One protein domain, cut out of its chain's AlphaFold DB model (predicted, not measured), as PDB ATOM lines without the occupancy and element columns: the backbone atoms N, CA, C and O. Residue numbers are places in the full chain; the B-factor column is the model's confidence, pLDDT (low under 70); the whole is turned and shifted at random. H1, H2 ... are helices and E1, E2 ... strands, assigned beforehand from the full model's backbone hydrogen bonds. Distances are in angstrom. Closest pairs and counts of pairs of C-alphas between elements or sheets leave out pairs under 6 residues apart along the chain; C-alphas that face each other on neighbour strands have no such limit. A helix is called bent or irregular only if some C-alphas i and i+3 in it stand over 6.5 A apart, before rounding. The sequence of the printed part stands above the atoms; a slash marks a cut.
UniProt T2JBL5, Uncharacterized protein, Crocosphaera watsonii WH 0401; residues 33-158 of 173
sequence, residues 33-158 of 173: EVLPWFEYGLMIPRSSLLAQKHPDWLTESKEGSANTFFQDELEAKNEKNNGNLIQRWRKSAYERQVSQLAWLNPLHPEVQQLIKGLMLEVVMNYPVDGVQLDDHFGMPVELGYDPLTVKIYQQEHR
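AT A GLANCE: This is residues 33 to 158 of the 173 residues of an uncharacterized protein of Crocosphaera watsonii WH 0401 (UniProt T2JBL5). A tiny sheet of two strands, E1 and E2, lies near the middle of a loose, spread-out model, and three parts go off from it in different directions: the helical hairpin of H2 and H3, the long helix H4, and the last helix H5. From the far end of H4, residues 126 to 146 fold back toward the sheet and lead on to H5, running partly side by side with the first printed residues; residues 75 to 82 and 84 to 90 stick out at the hairpin's far end. The printed part has 126 residues, in the order E1, H1, H2, H3, E2, H4, H5, with an antiparallel sheet and the class mostly helix. It is loose, with a radius of gyration of the C-alphas of 17.8 A, and flat, spanning 52 by 48 by 26 A.

HOW THE PARTS SIT: E1, residues 43 to 45, and E2, residues 101 to 103, are antiparallel neighbours at 141 degrees; N 44 and O 102, and N 102 and O 44, are within hydrogen-bond range, each at 2.8 A. The closest C-alphas of E1 and H1, residues 49 to 53, are those of Pro 45 and Ala 51, 7.3 A apart. H2, residues 66 to 76, comes nearest to E2 at the C-alphas of Ala 66 and Ala 102, 6.1 A apart. H2 is irregular: C-alphas 67 and 70 are 7.2 A apart. H3, residues 85 to 98, touches H2 with residues 95 to 98 alone, the closest C-alphas being those of Phe 70 and Val 98 at 6.8 A. This helical hairpin runs opposite ways at a shallow tilt of 33 degrees, only just short of steep. H4, residues 109 to 125, and H5, residues 147 to 156, are apart and touch no helix. Every O i to N i+4 pair is within hydrogen-bond range in H1, H3, H4 and H5; in H2 it is 3 of 7, with 3 of 8 O i to N i+3 pairs. Residues 37 to 38 pair with residues 132 to 133, parallel.

IN THESE COORDINATES: E1 begins at C-alpha 43, (-12.237, -87.511, 135.999). H4 measures 23.7 A and ends at C-alpha 125, (-2.403, -93.620, 157.772). H3 measures 20.0 A, H2 18.1 A and H5 14.5 A; H5 ends at C-alpha 156, (-23.344, -110.408, 129.823). E1 measures 7.2 A, E2 7.1 A and H1 6.0 A.

THE WHOLE: The two C-alphas farthest apart, those of Asn 84 and Arg 158, are 53.8 A apart. The printed part has no cut. The links H1 to H2 and H4 to H5 are long, with 12 and 21 residues. The mean pLDDT of the printed part is 80.7; residue 40, residues 64 to 83 and residues 85 to 99 are under 70.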
ATOM      1  N   GLU A  33     -15.502 -84.181 163.824       97.81
ATOM      2  CA  GLU A  33     -15.268 -85.359 162.986       97.81
ATOM      3  C   GLU A  33     -14.682 -84.942 161.632       97.81
ATOM      4  O   GLU A  33     -15.046 -83.904 161.069       97.81
ATOM      5  N   VAL A  34     -13.782 -85.763 161.091       96.88
ATOM      6  CA  VAL A  34     -13.136 -85.521 159.800       96.88
ATOM      7  C   VAL A  34     -13.465 -86.643 158.825       96.88
ATOM      8  O   VAL A  34     -13.023 -87.781 158.984       96.88
ATOM      9  N   LEU A  35     -14.208 -86.289 157.776       96.12
ATOM     10  CA  LEU A  35     -14.555 -87.164 156.660       96.12
ATOM     11  C   LEU A  35     -13.920 -86.596 155.380       96.12
ATOM     12  O   LEU A  35     -14.452 -85.641 154.811       96.12
ATOM     13  N   PRO A  36     -12.775 -87.129 154.911       92.50
ATOM     14  CA  PRO A  36     -12.154 -86.669 153.677       92.50
ATOM     15  C   PRO A  36     -13.077 -86.882 152.478       92.50
ATOM     16  O   PRO A  36     -13.628 -87.972 152.291       92.50
ATOM     17  N   TRP A  37     -13.201 -85.845 151.652       91.38
ATOM     18  CA  TRP A  37     -13.937 -85.890 150.395       91.38
ATOM     19  C   TRP A  37     -13.019 -86.370 149.267       91.38
ATOM     20  O   TRP A  37     -12.016 -85.733 148.941       91.38
ATOM     21  N   PHE A  38     -13.364 -87.511 148.670       88.00
ATOM     22  CA  PHE A  38     -12.732 -88.022 147.456       88.00
ATOM     23  C   PHE A  38     -13.438 -87.465 146.216       88.00
ATOM     24  O   PHE A  38     -14.398 -88.045 145.713       88.00
ATOM     25  N   GLU A  39     -12.935 -86.315 145.776       75.62
ATOM     26  CA  GLU A  39     -13.401 -85.504 144.646       75.62
ATOM     27  C   GLU A  39     -13.275 -86.193 143.283       75.62
ATOM     28  O   GLU A  39     -12.330 -86.952 143.045       75.62
ATOM     29  N   TYR A  40     -14.204 -85.849 142.382       64.88
ATOM     30  CA  TYR A  40     -14.233 -86.137 140.935       64.88
ATOM     31  C   TYR A  40     -14.055 -87.594 140.487       64.88
ATOM     32  O   TYR A  40     -14.152 -87.858 139.289       64.88
ATOM     33  N   GLY A  41     -13.838 -88.527 141.420       71.31
ATOM     34  CA  GLY A  41     -13.769 -89.980 141.283       71.31
ATOM     35  C   GLY A  41     -12.852 -90.479 140.171       71.31
ATOM     36  O   GLY A  41     -11.765 -90.997 140.414       71.31
ATOM     37  N   LEU A  42     -13.333 -90.354 138.941       82.88
ATOM     38  CA  LEU A  42     -12.772 -90.911 137.724       82.88
ATOM     39  C   LEU A  42     -12.296 -89.836 136.741       82.88
ATOM     40  O   LEU A  42     -11.627 -90.171 135.770       82.88
ATOM     41  N   MET A  43     -12.610 -88.558 136.945       87.69
ATOM     42  CA  MET A  43     -12.237 -87.511 135.999       87.69
ATOM     43  C   MET A  43     -10.807 -87.013 136.241       87.69
ATOM     44  O   MET A  43     -10.443 -86.600 137.341       87.69
ATOM     45  N   ILE A  44      -9.994 -87.010 135.187       86.62
ATOM     46  CA  ILE A  44      -8.600 -86.562 135.214       86.62
ATOM     47  C   ILE A  44      -8.279 -85.680 134.004       86.62
ATOM     48  O   ILE A  44      -8.896 -85.819 132.947       86.62
ATOM     49  N   PRO A  45      -7.253 -84.814 134.084       86.00
ATOM     50  CA  PRO A  45      -6.702 -84.197 132.891       86.00
ATOM     51  C   PRO A  45      -6.163 -85.275 131.945       86.00
ATOM     52  O   PRO A  45      -5.323 -86.095 132.320       86.00
ATOM     53  N   ARG A  46      -6.580 -85.234 130.686       83.94
ATOM     54  CA  ARG A  46      -6.079 -86.051 129.578       83.94
ATOM     55  C   ARG A  46      -4.582 -85.840 129.337       83.94
ATOM     56  O   ARG A  46      -3.903 -86.729 128.842       83.94
ATOM     57  N   SER A  47      -4.056 -84.678 129.729       83.12
ATOM     58  CA  SER A  47      -2.623 -84.365 129.731       83.12
ATOM     59  C   SER A  47      -1.868 -84.911 130.948       83.12
ATOM     60  O   SER A  47      -0.644 -84.808 130.985       83.12
ATOM     61  N   SER A  48      -2.544 -85.496 131.943       86.50
ATOM     62  CA  SER A  48      -1.880 -86.060 133.121       86.50
ATOM     63  C   SER A  48      -0.964 -87.228 132.745       86.50
ATOM     64  O   SER A  48      -1.214 -87.968 131.793       86.50
ATOM     65  N   LEU A  49       0.096 -87.437 133.530       87.44
ATOM     66  CA  LEU A  49       1.011 -88.563 133.319       87.44
ATOM     67  C   LEU A  49       0.292 -89.916 133.429       87.44
ATOM     68  O   LEU A  49       0.690 -90.871 132.767       87.44
ATOM     69  N   LEU A  50      -0.754 -89.994 134.258       89.50
ATOM     70  CA  LEU A  50      -1.584 -91.184 134.406       89.50
ATOM     71  C   LEU A  50      -2.317 -91.501 133.094       89.50
ATOM     72  O   LEU A  50      -2.160 -92.603 132.580       89.50
ATOM     73  N   ALA A  51      -3.009 -90.514 132.513       89.81
ATOM     74  CA  ALA A  51      -3.708 -90.660 131.233       89.81
ATOM     75  C   ALA A  51      -2.753 -90.989 130.071       89.81
ATOM     76  O   ALA A  51      -3.076 -91.807 129.216       89.81
ATOM     77  N   GLN A  52      -1.556 -90.389 130.048       88.75
ATOM     78  CA  GLN A  52      -0.549 -90.673 129.017       88.75
ATOM     79  C   GLN A  52       0.028 -92.091 129.119       88.75
ATOM     80  O   GLN A  52       0.341 -92.702 128.099       88.75
ATOM     81  N   LYS A  53       0.212 -92.605 130.343       92.69
ATOM     82  CA  LYS A  53       0.762 -93.950 130.581       92.69
ATOM     83  C   LYS A  53      -0.265 -95.057 130.400       92.69
ATOM     84  O   LYS A  53       0.125 -96.159 130.027       92.69
ATOM     85  N   HIS A  54      -1.526 -94.760 130.687       94.44
ATOM     86  CA  HIS A  54      -2.621 -95.720 130.671       94.44
ATOM     87  C   HIS A  54      -3.789 -95.198 129.821       94.44
ATOM     88  O   HIS A  54      -4.863 -94.913 130.355       94.44
ATOM     89  N   PRO A  55      -3.598 -95.016 128.500       92.62
ATOM     90  CA  PRO A  55      -4.684 -94.582 127.623       92.62
ATOM     91  C   PRO A  55      -5.828 -95.608 127.571       92.62
ATOM     92  O   PRO A  55      -6.974 -95.231 127.364       92.62
ATOM     93  N   ASP A  56      -5.521 -96.884 127.809       93.94
ATOM     94  CA  ASP A  56      -6.458 -98.006 127.922       93.94
ATOM     95  C   ASP A  56      -7.353 -97.944 129.169       93.94
ATOM     96  O   ASP A  56      -8.373 -98.626 129.229       93.94
ATOM     97  N   TRP A  57      -7.012 -97.107 130.153       94.56
ATOM     98  CA  TRP A  57      -7.854 -96.886 131.329       94.56
ATOM     99  C   TRP A  57      -8.947 -95.853 131.086       94.56
ATOM    100  O   TRP A  57      -9.748 -95.623 131.986       94.56
ATOM    101  N   LEU A  58      -8.970 -95.186 129.932       92.81
ATOM    102  CA  LEU A  58      -9.922 -94.117 129.658       92.81
ATOM    103  C   LEU A  58     -11.198 -94.660 129.020       92.81
ATOM    104  O   LEU A  58     -11.172 -95.560 128.185       92.81
ATOM    105  N   THR A  59     -12.325 -94.070 129.393       91.75
ATOM    106  CA  THR A  59     -13.620 -94.352 128.774       91.75
ATOM    107  C   THR A  59     -13.750 -93.601 127.457       91.75
ATOM    108  O   THR A  59     -13.301 -92.454 127.339       91.75
ATOM    109  N   GLU A  60     -14.471 -94.182 126.508       90.38
ATOM    110  CA  GLU A  60     -14.758 -93.557 125.219       90.38
ATOM    111  C   GLU A  60     -16.264 -93.361 125.033       90.38
ATOM    112  O   GLU A  60     -17.075 -94.148 125.528       90.38
ATOM    113  N   SER A  61     -16.636 -92.301 124.311       88.69
ATOM    114  CA  SER A  61     -17.972 -92.207 123.724       88.69
ATOM    115  C   SER A  61     -18.039 -93.054 122.455       88.69
ATOM    116  O   SER A  61     -17.019 -93.511 121.936       88.69
ATOM    117  N   LYS A  62     -19.237 -93.213 121.892       83.88
ATOM    118  CA  LYS A  62     -19.418 -93.873 120.589       83.88
ATOM    119  C   LYS A  62     -18.609 -93.238 119.462       83.88
ATOM    120  O   LYS A  62     -18.171 -93.934 118.551       83.88
ATOM    121  N   GLU A  63     -18.440 -91.923 119.504       78.81
ATOM    122  CA  GLU A  63     -17.691 -91.140 118.521       78.81
ATOM    123  C   GLU A  63     -16.171 -91.185 118.771       78.81
ATOM    124  O   GLU A  63     -15.407 -90.591 118.012       78.81
ATOM    125  N   GLY A  64     -15.721 -91.896 119.813       66.94
ATOM    126  CA  GLY A  64     -14.309 -92.144 120.101       66.94
ATOM    127  C   GLY A  64     -13.613 -91.048 120.912       66.94
ATOM    128  O   GLY A  64     -12.387 -91.056 121.020       66.94
ATOM    129  N   SER A  65     -14.339 -90.081 121.491       63.06
ATOM    130  CA  SER A  65     -13.713 -89.107 122.395       63.06
ATOM    131  C   SER A  65     -14.673 -88.518 123.424       63.06
ATOM    132  O   SER A  65     -15.698 -87.949 123.073       63.06
ATOM    133  N   ALA A  66     -14.252 -88.519 124.693       56.31
ATOM    134  CA  ALA A  66     -14.918 -87.844 125.810       56.31
ATOM    135  C   ALA A  66     -14.937 -86.297 125.718       56.31
ATOM    136  O   ALA A  66     -15.223 -85.613 126.695       56.31
ATOM    137  N   ASN A  67     -14.611 -85.710 124.563       53.75
ATOM    138  CA  ASN A  67     -14.521 -84.255 124.409       53.75
ATOM    139  C   ASN A  67     -15.897 -83.570 124.328       53.75
ATOM    140  O   ASN A  67     -15.962 -82.348 124.437       53.75
ATOM    141  N   THR A  68     -16.976 -84.329 124.122       50.66
ATOM    142  CA  THR A  68     -18.312 -83.795 123.815       50.66
ATOM    143  C   THR A  68     -19.158 -83.470 125.051       50.66
ATOM    144  O   THR A  68     -20.114 -82.713 124.945       50.66
ATOM    145  N   PHE A  69     -18.795 -83.962 126.241       53.28
ATOM    146  CA  PHE A  69     -19.658 -83.902 127.439       53.28
ATOM    147  C   PHE A  69     -19.948 -82.499 127.942       53.28
ATOM    148  O   PHE A  69     -21.032 -82.200 128.428       53.28
ATOM    149  N   PHE A  70     -18.979 -81.610 127.807       54.16
ATOM    150  CA  PHE A  70     -19.154 -80.244 128.267       54.16
ATOM    151  C   PHE A  70     -19.670 -79.320 127.178       54.16
ATOM    152  O   PHE A  70     -19.961 -78.161 127.454       54.16
ATOM    153  N   GLN A  71     -19.766 -79.818 125.948       48.75
ATOM    154  CA  GLN A  71     -20.260 -79.054 124.818       48.75
ATOM    155  C   GLN A  71     -21.754 -78.753 125.008       48.75
ATOM    156  O   GLN A  71     -22.155 -77.601 124.866       48.75
ATOM    157  N   ASP A  72     -22.526 -79.719 125.509       48.41
ATOM    158  CA  ASP A  72     -23.959 -79.557 125.785       48.41
ATOM    159  C   ASP A  72     -24.234 -78.662 127.009       48.41
ATOM    160  O   ASP A  72     -25.119 -77.808 126.975       48.41
ATOM    161  N   GLU A  73     -23.435 -78.763 128.081       52.28
ATOM    162  CA  GLU A  73     -23.557 -77.866 129.245       52.28
ATOM    163  C   GLU A  73     -23.161 -76.415 128.897       52.28
ATOM    164  O   GLU A  73     -23.718 -75.437 129.415       52.28
ATOM    165  N   LEU A  74     -22.208 -76.266 127.971       52.53
ATOM    166  CA  LEU A  74     -21.841 -74.985 127.379       52.53
ATOM    167  C   LEU A  74     -22.946 -74.434 126.484       52.53
ATOM    168  O   LEU A  74     -23.150 -73.220 126.471       52.53
ATOM    169  N   GLU A  75     -23.652 -75.287 125.745       50.38
ATOM    170  CA  GLU A  75     -24.774 -74.921 124.880       50.38
ATOM    171  C   GLU A  75     -26.044 -74.570 125.669       50.38
ATOM    172  O   GLU A  75     -26.670 -73.553 125.371       50.38
ATOM    173  N   ALA A  76     -26.356 -75.273 126.759       50.56
ATOM    174  CA  ALA A  76     -27.498 -74.975 127.632       50.56
ATOM    175  C   ALA A  76     -27.385 -73.605 128.340       50.56
ATOM    176  O   ALA A  76     -28.388 -72.936 128.602       50.56
ATOM    177  N   LYS A  77     -26.161 -73.122 128.600       51.19
ATOM    178  CA  LYS A  77     -25.913 -71.754 129.101       51.19
ATOM    179  C   LYS A  77     -26.029 -70.671 128.007       51.19
ATOM    180  O   LYS A  77     -26.005 -69.484 128.339       51.19
ATOM    181  N   ASN A  78     -26.182 -71.044 126.728       52.69
ATOM    182  CA  ASN A  78     -26.154 -70.127 125.578       52.69
ATOM    183  C   ASN A  78     -27.524 -69.625 125.088       52.69
ATOM    184  O   ASN A  78     -27.540 -68.660 124.327       52.69
ATOM    185  N   GLU A  79     -28.668 -70.161 125.523       49.53
ATOM    186  CA  GLU A  79     -29.970 -69.655 125.034       49.53
ATOM    187  C   GLU A  79     -30.322 -68.237 125.529       49.53
ATOM    188  O   GLU A  79     -31.271 -67.627 125.041       49.53
ATOM    189  N   LYS A  80     -29.558 -67.666 126.474       51.94
ATOM    190  CA  LYS A  80     -29.919 -66.391 127.121       51.94
ATOM    191  C   LYS A  80     -29.090 -65.153 126.774       51.94
ATOM    192  O   LYS A  80     -29.442 -64.104 127.298       51.94
ATOM    193  N   ASN A  81     -28.048 -65.176 125.932       53.81
ATOM    194  CA  ASN A  81     -27.222 -63.963 125.750       53.81
ATOM    195  C   ASN A  81     -26.582 -63.772 124.361       53.81
ATOM    196  O   ASN A  81     -25.760 -64.570 123.917       53.81
ATOM    197  N   ASN A  82     -26.853 -62.614 123.743       57.19
ATOM    198  CA  ASN A  82     -26.093 -62.050 122.618       57.19
ATOM    199  C   ASN A  82     -24.695 -61.605 123.091       57.19
ATOM    200  O   ASN A  82     -24.479 -60.444 123.448       57.19
ATOM    201  N   GLY A  83     -23.751 -62.543 123.164       57.25
ATOM    202  CA  GLY A  83     -22.481 -62.322 123.849       57.25
ATOM    203  C   GLY A  83     -21.420 -61.519 123.092       57.25
ATOM    204  O   GLY A  83     -21.135 -61.762 121.921       57.25
ATOM    205  N   ASN A  84     -20.786 -60.569 123.792       72.25
ATOM    206  CA  ASN A  84     -19.697 -59.730 123.278       72.25
ATOM    207  C   ASN A  84     -18.381 -60.518 123.038       72.25
ATOM    208  O   ASN A  84     -18.235 -61.675 123.436       72.25
ATOM    209  N   LEU A  85     -17.382 -59.877 122.411       68.94
ATOM    210  CA  LEU A  85     -16.068 -60.479 122.108       68.94
ATOM    211  C   LEU A  85     -15.399 -61.151 123.322       68.94
ATOM    212  O   LEU A  85     -14.834 -62.231 123.179       68.94
ATOM    213  N   ILE A  86     -15.492 -60.561 124.515       65.69
ATOM    214  CA  ILE A  86     -14.873 -61.093 125.741       65.69
ATOM    215  C   ILE A  86     -15.519 -62.425 126.150       65.69
ATOM    216  O   ILE A  86     -14.826 -63.341 126.594       65.69
ATOM    217  N   GLN A  87     -16.829 -62.571 125.950       62.53
ATOM    218  CA  GLN A  87     -17.527 -63.831 126.204       62.53
ATOM    219  C   GLN A  87     -17.122 -64.915 125.198       62.53
ATOM    220  O   GLN A  87     -16.904 -66.052 125.608       62.53
ATOM    221  N   ARG A  88     -16.898 -64.570 123.920       64.69
ATOM    222  CA  ARG A  88     -16.356 -65.515 122.919       64.69
ATOM    223  C   ARG A  88     -14.953 -66.010 123.282       64.69
ATOM    224  O   ARG A  88     -14.679 -67.201 123.163       64.69
ATOM    225  N   TRP A  89     -14.080 -65.126 123.770       60.94
ATOM    226  CA  TRP A  89     -12.744 -65.518 124.235       60.94
ATOM    227  C   TRP A  89     -12.810 -66.433 125.463       60.94
ATOM    228  O   TRP A  89     -12.178 -67.489 125.456       60.94
ATOM    229  N   ARG A  90     -13.626 -66.092 126.474       61.50
ATOM    230  CA  ARG A  90     -13.853 -66.949 127.655       61.50
ATOM    231  C   ARG A  90     -14.430 -68.316 127.274       61.50
ATOM    232  O   ARG A  90     -13.944 -69.315 127.789       61.50
ATOM    233  N   LYS A  91     -15.378 -68.361 126.329       59.28
ATOM    234  CA  LYS A  91     -15.950 -69.596 125.768       59.28
ATOM    235  C   LYS A  91     -14.861 -70.491 125.171       59.28
ATOM    236  O   LYS A  91     -14.672 -71.601 125.644       59.28
ATOM    237  N   SER A  92     -14.052 -69.959 124.253       60.31
ATOM    238  CA  SER A  92     -12.968 -70.729 123.621       60.31
ATOM    239  C   SER A  92     -11.881 -71.205 124.592       60.31
ATOM    240  O   SER A  92     -11.193 -72.188 124.321       60.31
ATOM    241  N   ALA A  93     -11.642 -70.475 125.685       61.81
ATOM    242  CA  ALA A  93     -10.661 -70.857 126.695       61.81
ATOM    243  C   ALA A  93     -11.205 -71.977 127.590       61.81
ATOM    244  O   ALA A  93     -10.495 -72.948 127.837       61.81
ATOM    245  N   TYR A  94     -12.470 -71.870 128.001       57.56
ATOM    246  CA  TYR A  94     -13.157 -72.893 128.781       57.56
ATOM    247  C   TYR A  94     -13.355 -74.182 127.971       57.56
ATOM    248  O   TYR A  94     -12.941 -75.237 128.426       57.56
ATOM    249  N   GLU A  95     -13.846 -74.103 126.729       58.38
ATOM    250  CA  GLU A  95     -13.955 -75.249 125.806       58.38
ATOM    251  C   GLU A  95     -12.630 -75.999 125.665       58.38
ATOM    252  O   GLU A  95     -12.593 -77.220 125.780       58.38
ATOM    253  N   ARG A  96     -11.520 -75.270 125.490       59.41
ATOM    254  CA  ARG A  96     -10.180 -75.867 125.401       59.41
ATOM    255  C   ARG A  96      -9.697 -76.478 126.706       59.41
ATOM    256  O   ARG A  96      -8.917 -77.422 126.656       59.41
ATOM    257  N   GLN A  97     -10.054 -75.908 127.852       56.75
ATOM    258  CA  GLN A  97      -9.669 -76.446 129.157       56.75
ATOM    259  C   GLN A  97     -10.432 -77.733 129.463       56.75
ATOM    260  O   GLN A  97      -9.907 -78.665 130.057       56.75
ATOM    261  N   VAL A  98     -11.676 -77.778 129.025       57.66
ATOM    262  CA  VAL A  98     -12.620 -78.813 129.380       57.66
ATOM    263  C   VAL A  98     -12.574 -79.988 128.392       57.66
ATOM    264  O   VAL A  98     -12.654 -81.142 128.803       57.66
ATOM    265  N   SER A  99     -12.230 -79.735 127.122       61.78
ATOM    266  CA  SER A  99     -11.810 -80.769 126.162       61.78
ATOM    267  C   SER A  99     -10.506 -81.484 126.555       61.78
ATOM    268  O   SER A  99     -10.036 -82.357 125.828       61.78
ATOM    269  N   GLN A 100      -9.856 -81.064 127.643       70.81
ATOM    270  CA  GLN A 100      -8.672 -81.720 128.195       70.81
ATOM    271  C   GLN A 100      -9.011 -82.639 129.363       70.81
ATOM    272  O   GLN A 100      -8.080 -83.130 129.987       70.81
ATOM    273  N   LEU A 101     -10.281 -82.876 129.687       81.50
ATOM    274  CA  LEU A 101     -10.670 -83.833 130.722       81.50
ATOM    275  C   LEU A 101     -10.992 -85.196 130.097       81.50
ATOM    276  O   LEU A 101     -11.394 -85.297 128.940       81.50
ATOM    277  N   ALA A 102     -10.748 -86.254 130.858       86.00
ATOM    278  CA  ALA A 102     -11.040 -87.631 130.497       86.00
ATOM    279  C   ALA A 102     -11.562 -88.375 131.727       86.00
ATOM    280  O   ALA A 102     -11.168 -88.059 132.848       86.00
ATOM    281  N   TRP A 103     -12.414 -89.373 131.513       90.31
ATOM    282  CA  TRP A 103     -12.883 -90.268 132.567       90.31
ATOM    283  C   TRP A 103     -12.073 -91.559 132.557       90.31
ATOM    284  O   TRP A 103     -11.850 -92.161 131.508       90.31
ATOM    285  N   LEU A 104     -11.645 -91.983 133.737       92.12
ATOM    286  CA  LEU A 104     -11.145 -93.315 134.012       92.12
ATOM    287  C   LEU A 104     -12.311 -94.307 133.980       92.12
ATOM    288  O   LEU A 104     -13.404 -94.017 134.463       92.12
ATOM    289  N   ASN A 105     -12.069 -95.492 133.438       93.00
ATOM    290  CA  ASN A 105     -13.059 -96.547 133.338       93.00
ATOM    291  C   ASN A 105     -13.189 -97.271 134.692       93.00
ATOM    292  O   ASN A 105     -12.259 -97.980 135.089       93.00
ATOM    293  N   PRO A 106     -14.332 -97.160 135.400       91.88
ATOM    294  CA  PRO A 106     -14.519 -97.801 136.702       91.88
ATOM    295  C   PRO A 106     -14.602 -99.330 136.620       91.88
ATOM    296  O   PRO A 106     -14.462-100.011 137.638       91.88
ATOM    297  N   LEU A 107     -14.818 -99.885 135.427       92.88
ATOM    298  CA  LEU A 107     -14.818-101.324 135.179       92.88
ATOM    299  C   LEU A 107     -13.401-101.875 134.964       92.88
ATOM    300  O   LEU A 107     -13.210-103.090 134.977       92.88
ATOM    301  N   HIS A 108     -12.397-101.007 134.796       95.31
ATOM    302  CA  HIS A 108     -11.007-101.425 134.656       95.31
ATOM    303  C   HIS A 108     -10.426-101.844 136.021       95.31
ATOM    304  O   HIS A 108     -10.382-101.020 136.942       95.31
ATOM    305  N   PRO A 109      -9.934-103.090 136.194       95.56
ATOM    306  CA  PRO A 109      -9.484-103.590 137.501       95.56
ATOM    307  C   PRO A 109      -8.389-102.735 138.155       95.56
ATOM    308  O   PRO A 109      -8.387-102.504 139.363       95.56
ATOM    309  N   GLU A 110      -7.462-102.224 137.356       95.25
ATOM    310  CA  GLU A 110      -6.361-101.376 137.794       95.25
ATOM    311  C   GLU A 110      -6.825 -99.969 138.193       95.25
ATOM    312  O   GLU A 110      -6.287 -99.411 139.150       95.25
ATOM    313  N   VAL A 111      -7.870 -99.427 137.553       93.81
ATOM    314  CA  VAL A 111      -8.530 -98.189 138.000       93.81
ATOM    315  C   VAL A 111      -9.212 -98.421 139.346       93.81
ATOM    316  O   VAL A 111      -9.008 -97.646 140.279       93.81
ATOM    317  N   GLN A 112      -9.945 -99.529 139.507       93.06
ATOM    318  CA  GLN A 112     -10.527 -99.895 140.804       93.06
ATOM    319  C   GLN A 112      -9.443-100.021 141.878       93.06
ATOM    320  O   GLN A 112      -9.627 -99.581 143.014       93.06
ATOM    321  N   GLN A 113      -8.298-100.616 141.538       94.19
ATOM    322  CA  GLN A 113      -7.182-100.762 142.463       94.19
ATOM    323  C   GLN A 113      -6.534 -99.422 142.817       94.19
ATOM    324  O   GLN A 113      -6.159 -99.232 143.975       94.19
ATOM    325  N   LEU A 114      -6.426 -98.495 141.861       92.00
ATOM    326  CA  LEU A 114      -5.951 -97.136 142.104       92.00
ATOM    327  C   LEU A 114      -6.853 -96.424 143.117       92.00
ATOM    328  O   LEU A 114      -6.361 -95.982 144.151       92.00
ATOM    329  N   ILE A 115      -8.160 -96.361 142.852       90.25
ATOM    330  CA  ILE A 115      -9.122 -95.643 143.700       90.25
ATOM    331  C   ILE A 115      -9.190 -96.250 145.105       90.25
ATOM    332  O   ILE A 115      -9.040 -95.532 146.094       90.25
ATOM    333  N   LYS A 116      -9.306 -97.582 145.210       91.69
ATOM    334  CA  LYS A 116      -9.240 -98.280 146.507       91.69
ATOM    335  C   LYS A 116      -7.927 -97.995 147.228       91.69
ATOM    336  O   LYS A 116      -7.922 -97.801 148.436       91.69
ATOM    337  N   GLY A 117      -6.815 -97.982 146.496       92.00
ATOM    338  CA  GLY A 117      -5.492 -97.717 147.044       92.00
ATOM    339  C   GLY A 117      -5.366 -96.319 147.648       92.00
ATOM    340  O   GLY A 117      -4.832 -96.195 148.745       92.00
ATOM    341  N   LEU A 118      -5.905 -95.295 146.979       90.12
ATOM    342  CA  LEU A 118      -5.938 -93.921 147.489       90.12
ATOM    343  C   LEU A 118      -6.778 -93.813 148.769       90.12
ATOM    344  O   LEU A 118      -6.341 -93.209 149.746       90.12
ATOM    345  N   MET A 119      -7.958 -94.437 148.792       90.94
ATOM    346  CA  MET A 119      -8.821 -94.440 149.978       90.94
ATOM    347  C   MET A 119      -8.176 -95.183 151.148       90.94
ATOM    348  O   MET A 119      -8.137 -94.666 152.263       90.94
ATOM    349  N   LEU A 120      -7.621 -96.371 150.894       92.75
ATOM    350  CA  LEU A 120      -6.921 -97.156 151.906       92.75
ATOM    351  C   LEU A 120      -5.692 -96.423 152.439       92.75
ATOM    352  O   LEU A 120      -5.424 -96.505 153.630       92.75
ATOM    353  N   GLU A 121      -4.957 -95.689 151.603       91.06
ATOM    354  CA  GLU A 121      -3.833 -94.878 152.073       91.06
ATOM    355  C   GLU A 121      -4.289 -93.860 153.125       91.06
ATOM    356  O   GLU A 121      -3.661 -93.753 154.176       91.06
ATOM    357  N   VAL A 122      -5.393 -93.150 152.885       92.50
ATOM    358  CA  VAL A 122      -5.904 -92.161 153.841       92.50
ATOM    359  C   VAL A 122      -6.427 -92.839 155.107       92.50
ATOM    360  O   VAL A 122      -6.008 -92.494 156.207       92.50
ATOM    361  N   VAL A 123      -7.292 -93.842 154.955       94.44
ATOM    362  CA  VAL A 123      -7.935 -94.531 156.086       94.44
ATOM    363  C   VAL A 123      -6.921 -95.251 156.979       94.44
ATOM    364  O   VAL A 123      -7.108 -95.323 158.189       94.44
ATOM    365  N   MET A 124      -5.838 -95.786 156.409       94.38
ATOM    366  CA  MET A 124      -4.843 -96.541 157.177       94.38
ATOM    367  C   MET A 124      -3.780 -95.659 157.834       94.38
ATOM    368  O   MET A 124      -3.199 -96.074 158.836       94.38
ATOM    369  N   ASN A 125      -3.484 -94.481 157.275       93.75
ATOM    370  CA  ASN A 125      -2.403 -93.620 157.772       93.75
ATOM    371  C   ASN A 125      -2.889 -92.455 158.638       93.75
ATOM    372  O   ASN A 125      -2.080 -91.866 159.358       93.75
ATOM    373  N   TYR A 126      -4.181 -92.126 158.591       95.31
ATOM    374  CA  TYR A 126      -4.750 -91.004 159.326       95.31
ATOM    375  C   TYR A 126      -5.963 -91.444 160.154       95.31
ATOM    376  O   TYR A 126      -6.762 -92.250 159.676       95.31
ATOM    377  N   PRO A 127      -6.140 -90.912 161.378       96.00
ATOM    378  CA  PRO A 127      -7.313 -91.202 162.191       96.00
ATOM    379  C   PRO A 127      -8.506 -90.401 161.656       96.00
ATOM    380  O   PRO A 127      -8.834 -89.348 162.178       96.00
ATOM    381  N   VAL A 128      -9.109 -90.850 160.560       96.81
ATOM    382  CA  VAL A 128     -10.315 -90.236 159.984       96.81
ATOM    383  C   VAL A 128     -11.563 -90.953 160.487       96.81
ATOM    384  O   VAL A 128     -11.528 -92.155 160.752       96.81
ATOM    385  N   ASP A 129     -12.672 -90.228 160.602       97.25
ATOM    386  CA  ASP A 129     -13.919 -90.735 161.196       97.25
ATOM    387  C   ASP A 129     -14.846 -91.384 160.154       97.25
ATOM    388  O   ASP A 129     -15.810 -92.079 160.474       97.25
ATOM    389  N   GLY A 130     -14.525 -91.195 158.877       94.06
ATOM    390  CA  GLY A 130     -15.220 -91.786 157.746       94.06
ATOM    391  C   GLY A 130     -14.618 -91.313 156.431       94.06
ATOM    392  O   GLY A 130     -13.557 -90.694 156.407       94.06
ATOM    393  N   VAL A 131     -15.308 -91.592 155.329       92.69
ATOM    394  CA  VAL A 131     -14.971 -91.067 154.000       92.69
ATOM    395  C   VAL A 131     -16.237 -90.564 153.327       92.69
ATOM    396  O   VAL A 131     -17.305 -91.158 153.490       92.69
ATOM    397  N   GLN A 132     -16.112 -89.490 152.556       91.94
ATOM    398  CA  GLN A 132     -17.184 -88.985 151.711       91.94
ATOM    399  C   GLN A 132     -16.801 -89.182 150.245       91.94
ATOM    400  O   GLN A 132     -15.718 -88.784 149.810       91.94
ATOM    401  N   LEU A 133     -17.697 -89.811 149.484       89.19
ATOM    402  CA  LEU A 133     -17.588 -89.896 148.032       89.19
ATOM    403  C   LEU A 133     -18.362 -88.743 147.398       89.19
ATOM    404  O   LEU A 133     -19.400 -88.332 147.917       89.19
ATOM    405  N   ASP A 134     -17.827 -88.239 146.295       85.12
ATOM    406  CA  ASP A 134     -18.429 -87.177 145.497       85.12
ATOM    407  C   ASP A 134     -19.858 -87.506 145.028       85.12
ATOM    408  O   ASP A 134     -20.181 -88.664 144.753       85.12
ATOM    409  N   ASP A 135     -20.713 -86.493 144.887       78.38
ATOM    410  CA  ASP A 135     -22.059 -86.651 144.322       78.38
ATOM    411  C   ASP A 135     -22.036 -86.911 142.802       78.38
ATOM    412  O   ASP A 135     -23.002 -87.438 142.249       78.38
ATOM    413  N   HIS A 136     -20.902 -86.650 142.148       73.06
ATOM    414  CA  HIS A 136     -20.600 -86.984 140.757       73.06
ATOM    415  C   HIS A 136     -19.672 -88.206 140.637       73.06
ATOM    416  O   HIS A 136     -18.946 -88.346 139.650       73.06
ATOM    417  N   PHE A 137     -19.694 -89.127 141.611       78.88
ATOM    418  CA  PHE A 137     -18.941 -90.391 141.574       78.88
ATOM    419  C   PHE A 137     -19.560 -91.412 140.596       78.88
ATOM    420  O   PHE A 137     -19.897 -92.543 140.947       78.88
ATOM    421  N   GLY A 138     -19.734 -90.992 139.346       79.56
ATOM    422  CA  GLY A 138     -20.345 -91.752 138.269       79.56
ATOM    423  C   GLY A 138     -19.752 -91.387 136.914       79.56
ATOM    424  O   GLY A 138     -19.030 -90.402 136.747       79.56
ATOM    425  N   MET A 139     -20.053 -92.226 135.931       83.81
ATOM    426  CA  MET A 139     -19.680 -92.003 134.544       83.81
ATOM    427  C   MET A 139     -20.912 -91.498 133.772       83.81
ATOM    428  O   MET A 139     -21.985 -92.083 133.929       83.81
ATOM    429  N   PRO A 140     -20.785 -90.448 132.940       85.88
ATOM    430  CA  PRO A 140     -21.836 -90.044 132.008       85.88
ATOM    431  C   PRO A 140     -22.348 -91.197 131.128       85.88
ATOM    432  O   PRO A 140     -21.567 -92.052 130.705       85.88
ATOM    433  N   VAL A 141     -23.644 -91.207 130.811       88.31
ATOM    434  CA  VAL A 141     -24.302 -92.326 130.100       88.31
ATOM    435  C   VAL A 141     -23.842 -92.474 128.646       88.31
ATOM    436  O   VAL A 141     -23.971 -93.541 128.039       88.31
ATOM    437  N   GLU A 142     -23.277 -91.414 128.074       87.69
ATOM    438  CA  GLU A 142     -22.721 -91.401 126.727       87.69
ATOM    439  C   GLU A 142     -21.295 -91.980 126.657       87.69
ATOM    440  O   GLU A 142     -20.793 -92.212 125.554       87.69
ATOM    441  N   LEU A 143     -20.651 -92.245 127.803       90.00
ATOM    442  CA  LEU A 143     -19.368 -92.953 127.904       90.00
ATOM    443  C   LEU A 143     -19.566 -94.462 128.100       90.00
ATOM    444  O   LEU A 143     -20.687 -94.955 128.194       90.00
ATOM    445  N   GLY A 144     -18.451 -95.196 128.145       91.00
ATOM    446  CA  GLY A 144     -18.416 -96.650 128.317       91.00
ATOM    447  C   GLY A 144     -18.382 -97.425 126.999       91.00
ATOM    448  O   GLY A 144     -18.519 -98.638 126.989       91.00
ATOM    449  N   TYR A 145     -18.180 -96.766 125.861       93.38
ATOM    450  CA  TYR A 145     -18.037 -97.444 124.565       93.38
ATOM    451  C   TYR A 145     -16.591 -97.856 124.264       93.38
ATOM    452  O   TYR A 145     -16.288 -98.266 123.145       93.38
ATOM    453  N   ASP A 146     -15.713 -97.789 125.268       93.38
ATOM    454  CA  ASP A 146     -14.343 -98.276 125.173       93.38
ATOM    455  C   ASP A 146     -14.294 -99.812 125.002       93.38
ATOM    456  O   ASP A 146     -15.232-100.528 125.383       93.38
ATOM    457  N   PRO A 147     -13.194-100.360 124.452       94.38
ATOM    458  CA  PRO A 147     -13.105-101.783 124.135       94.38
ATOM    459  C   PRO A 147     -13.332-102.727 125.323       94.38
ATOM    460  O   PRO A 147     -13.869-103.822 125.131       94.38
ATOM    461  N   LEU A 148     -12.923-102.337 126.538       95.31
ATOM    462  CA  LEU A 148     -13.091-103.168 127.728       95.31
ATOM    463  C   LEU A 148     -14.567-103.244 128.117       95.31
ATOM    464  O   LEU A 148     -15.108-104.344 128.245       95.31
ATOM    465  N   THR A 149     -15.222-102.094 128.258       94.88
ATOM    466  CA  THR A 149     -16.633-102.023 128.651       94.88
ATOM    467  C   THR A 149     -17.539-102.704 127.623       94.88
ATOM    468  O   THR A 149     -18.400-103.503 127.990       94.88
ATOM    469  N   VAL A 150     -17.295-102.495 126.322       95.25
ATOM    470  CA  VAL A 150     -18.036-103.179 125.245       95.25
ATOM    471  C   VAL A 150     -17.894-104.697 125.349       95.25
ATOM    472  O   VAL A 150     -18.873-105.428 125.178       95.25
ATOM    473  N   LYS A 151     -16.686-105.186 125.646       96.12
ATOM    474  CA  LYS A 151     -16.428-106.619 125.811       96.12
ATOM    475  C   LYS A 151     -17.164-107.191 127.023       96.12
ATOM    476  O   LYS A 151     -17.730-108.276 126.906       96.12
ATOM    477  N   ILE A 152     -17.172-106.481 128.153       95.25
ATOM    478  CA  ILE A 152     -17.922-106.881 129.356       95.25
ATOM    479  C   ILE A 152     -19.418-106.955 129.028       95.25
ATOM    480  O   ILE A 152     -20.033-108.005 129.208       95.25
ATOM    481  N   TYR A 153     -19.971-105.906 128.414       95.56
ATOM    482  CA  TYR A 153     -21.376-105.880 128.011       95.56
ATOM    483  C   TYR A 153     -21.735-107.068 127.108       95.56
ATOM    484  O   TYR A 153     -22.724-107.764 127.342       95.56
ATOM    485  N   GLN A 154     -20.910-107.355 126.097       96.56
ATOM    486  CA  GLN A 154     -21.117-108.491 125.197       96.56
ATOM    487  C   GLN A 154     -21.115-109.833 125.938       96.56
ATOM    488  O   GLN A 154     -21.913-110.707 125.602       96.56
ATOM    489  N   GLN A 155     -20.253-110.018 126.940       96.44
ATOM    490  CA  GLN A 155     -20.224-111.246 127.739       96.44
ATOM    491  C   GLN A 155     -21.538-111.450 128.501       96.44
ATOM    492  O   GLN A 155     -22.084-112.554 128.499       96.44
ATOM    493  N   GLU A 156     -22.087-110.381 129.068       95.31
ATOM    494  CA  GLU A 156     -23.344-110.408 129.823       95.31
ATOM    495  C   GLU A 156     -24.577-110.521 128.910       95.31
ATOM    496  O   GLU A 156     -25.591-111.114 129.279       95.31
ATOM    497  N   HIS A 157     -24.468-110.053 127.662       95.56
ATOM    498  CA  HIS A 157     -25.578-109.955 126.708       95.56
ATOM    499  C   HIS A 157     -25.491-110.945 125.538       95.56
ATOM    500  O   HIS A 157     -26.018-110.690 124.449       95.56
ATOM    501  N   ARG A 158     -24.875-112.118 125.748       96.12
ATOM    502  CA  ARG A 158     -24.798-113.218 124.756       96.12
ATOM    503  C   ARG A 158     -24.170-112.782 123.422       96.12
ATOM    504  O   ARG A 158     -24.637-113.158 122.349       96.12
TER     505      ARG A 158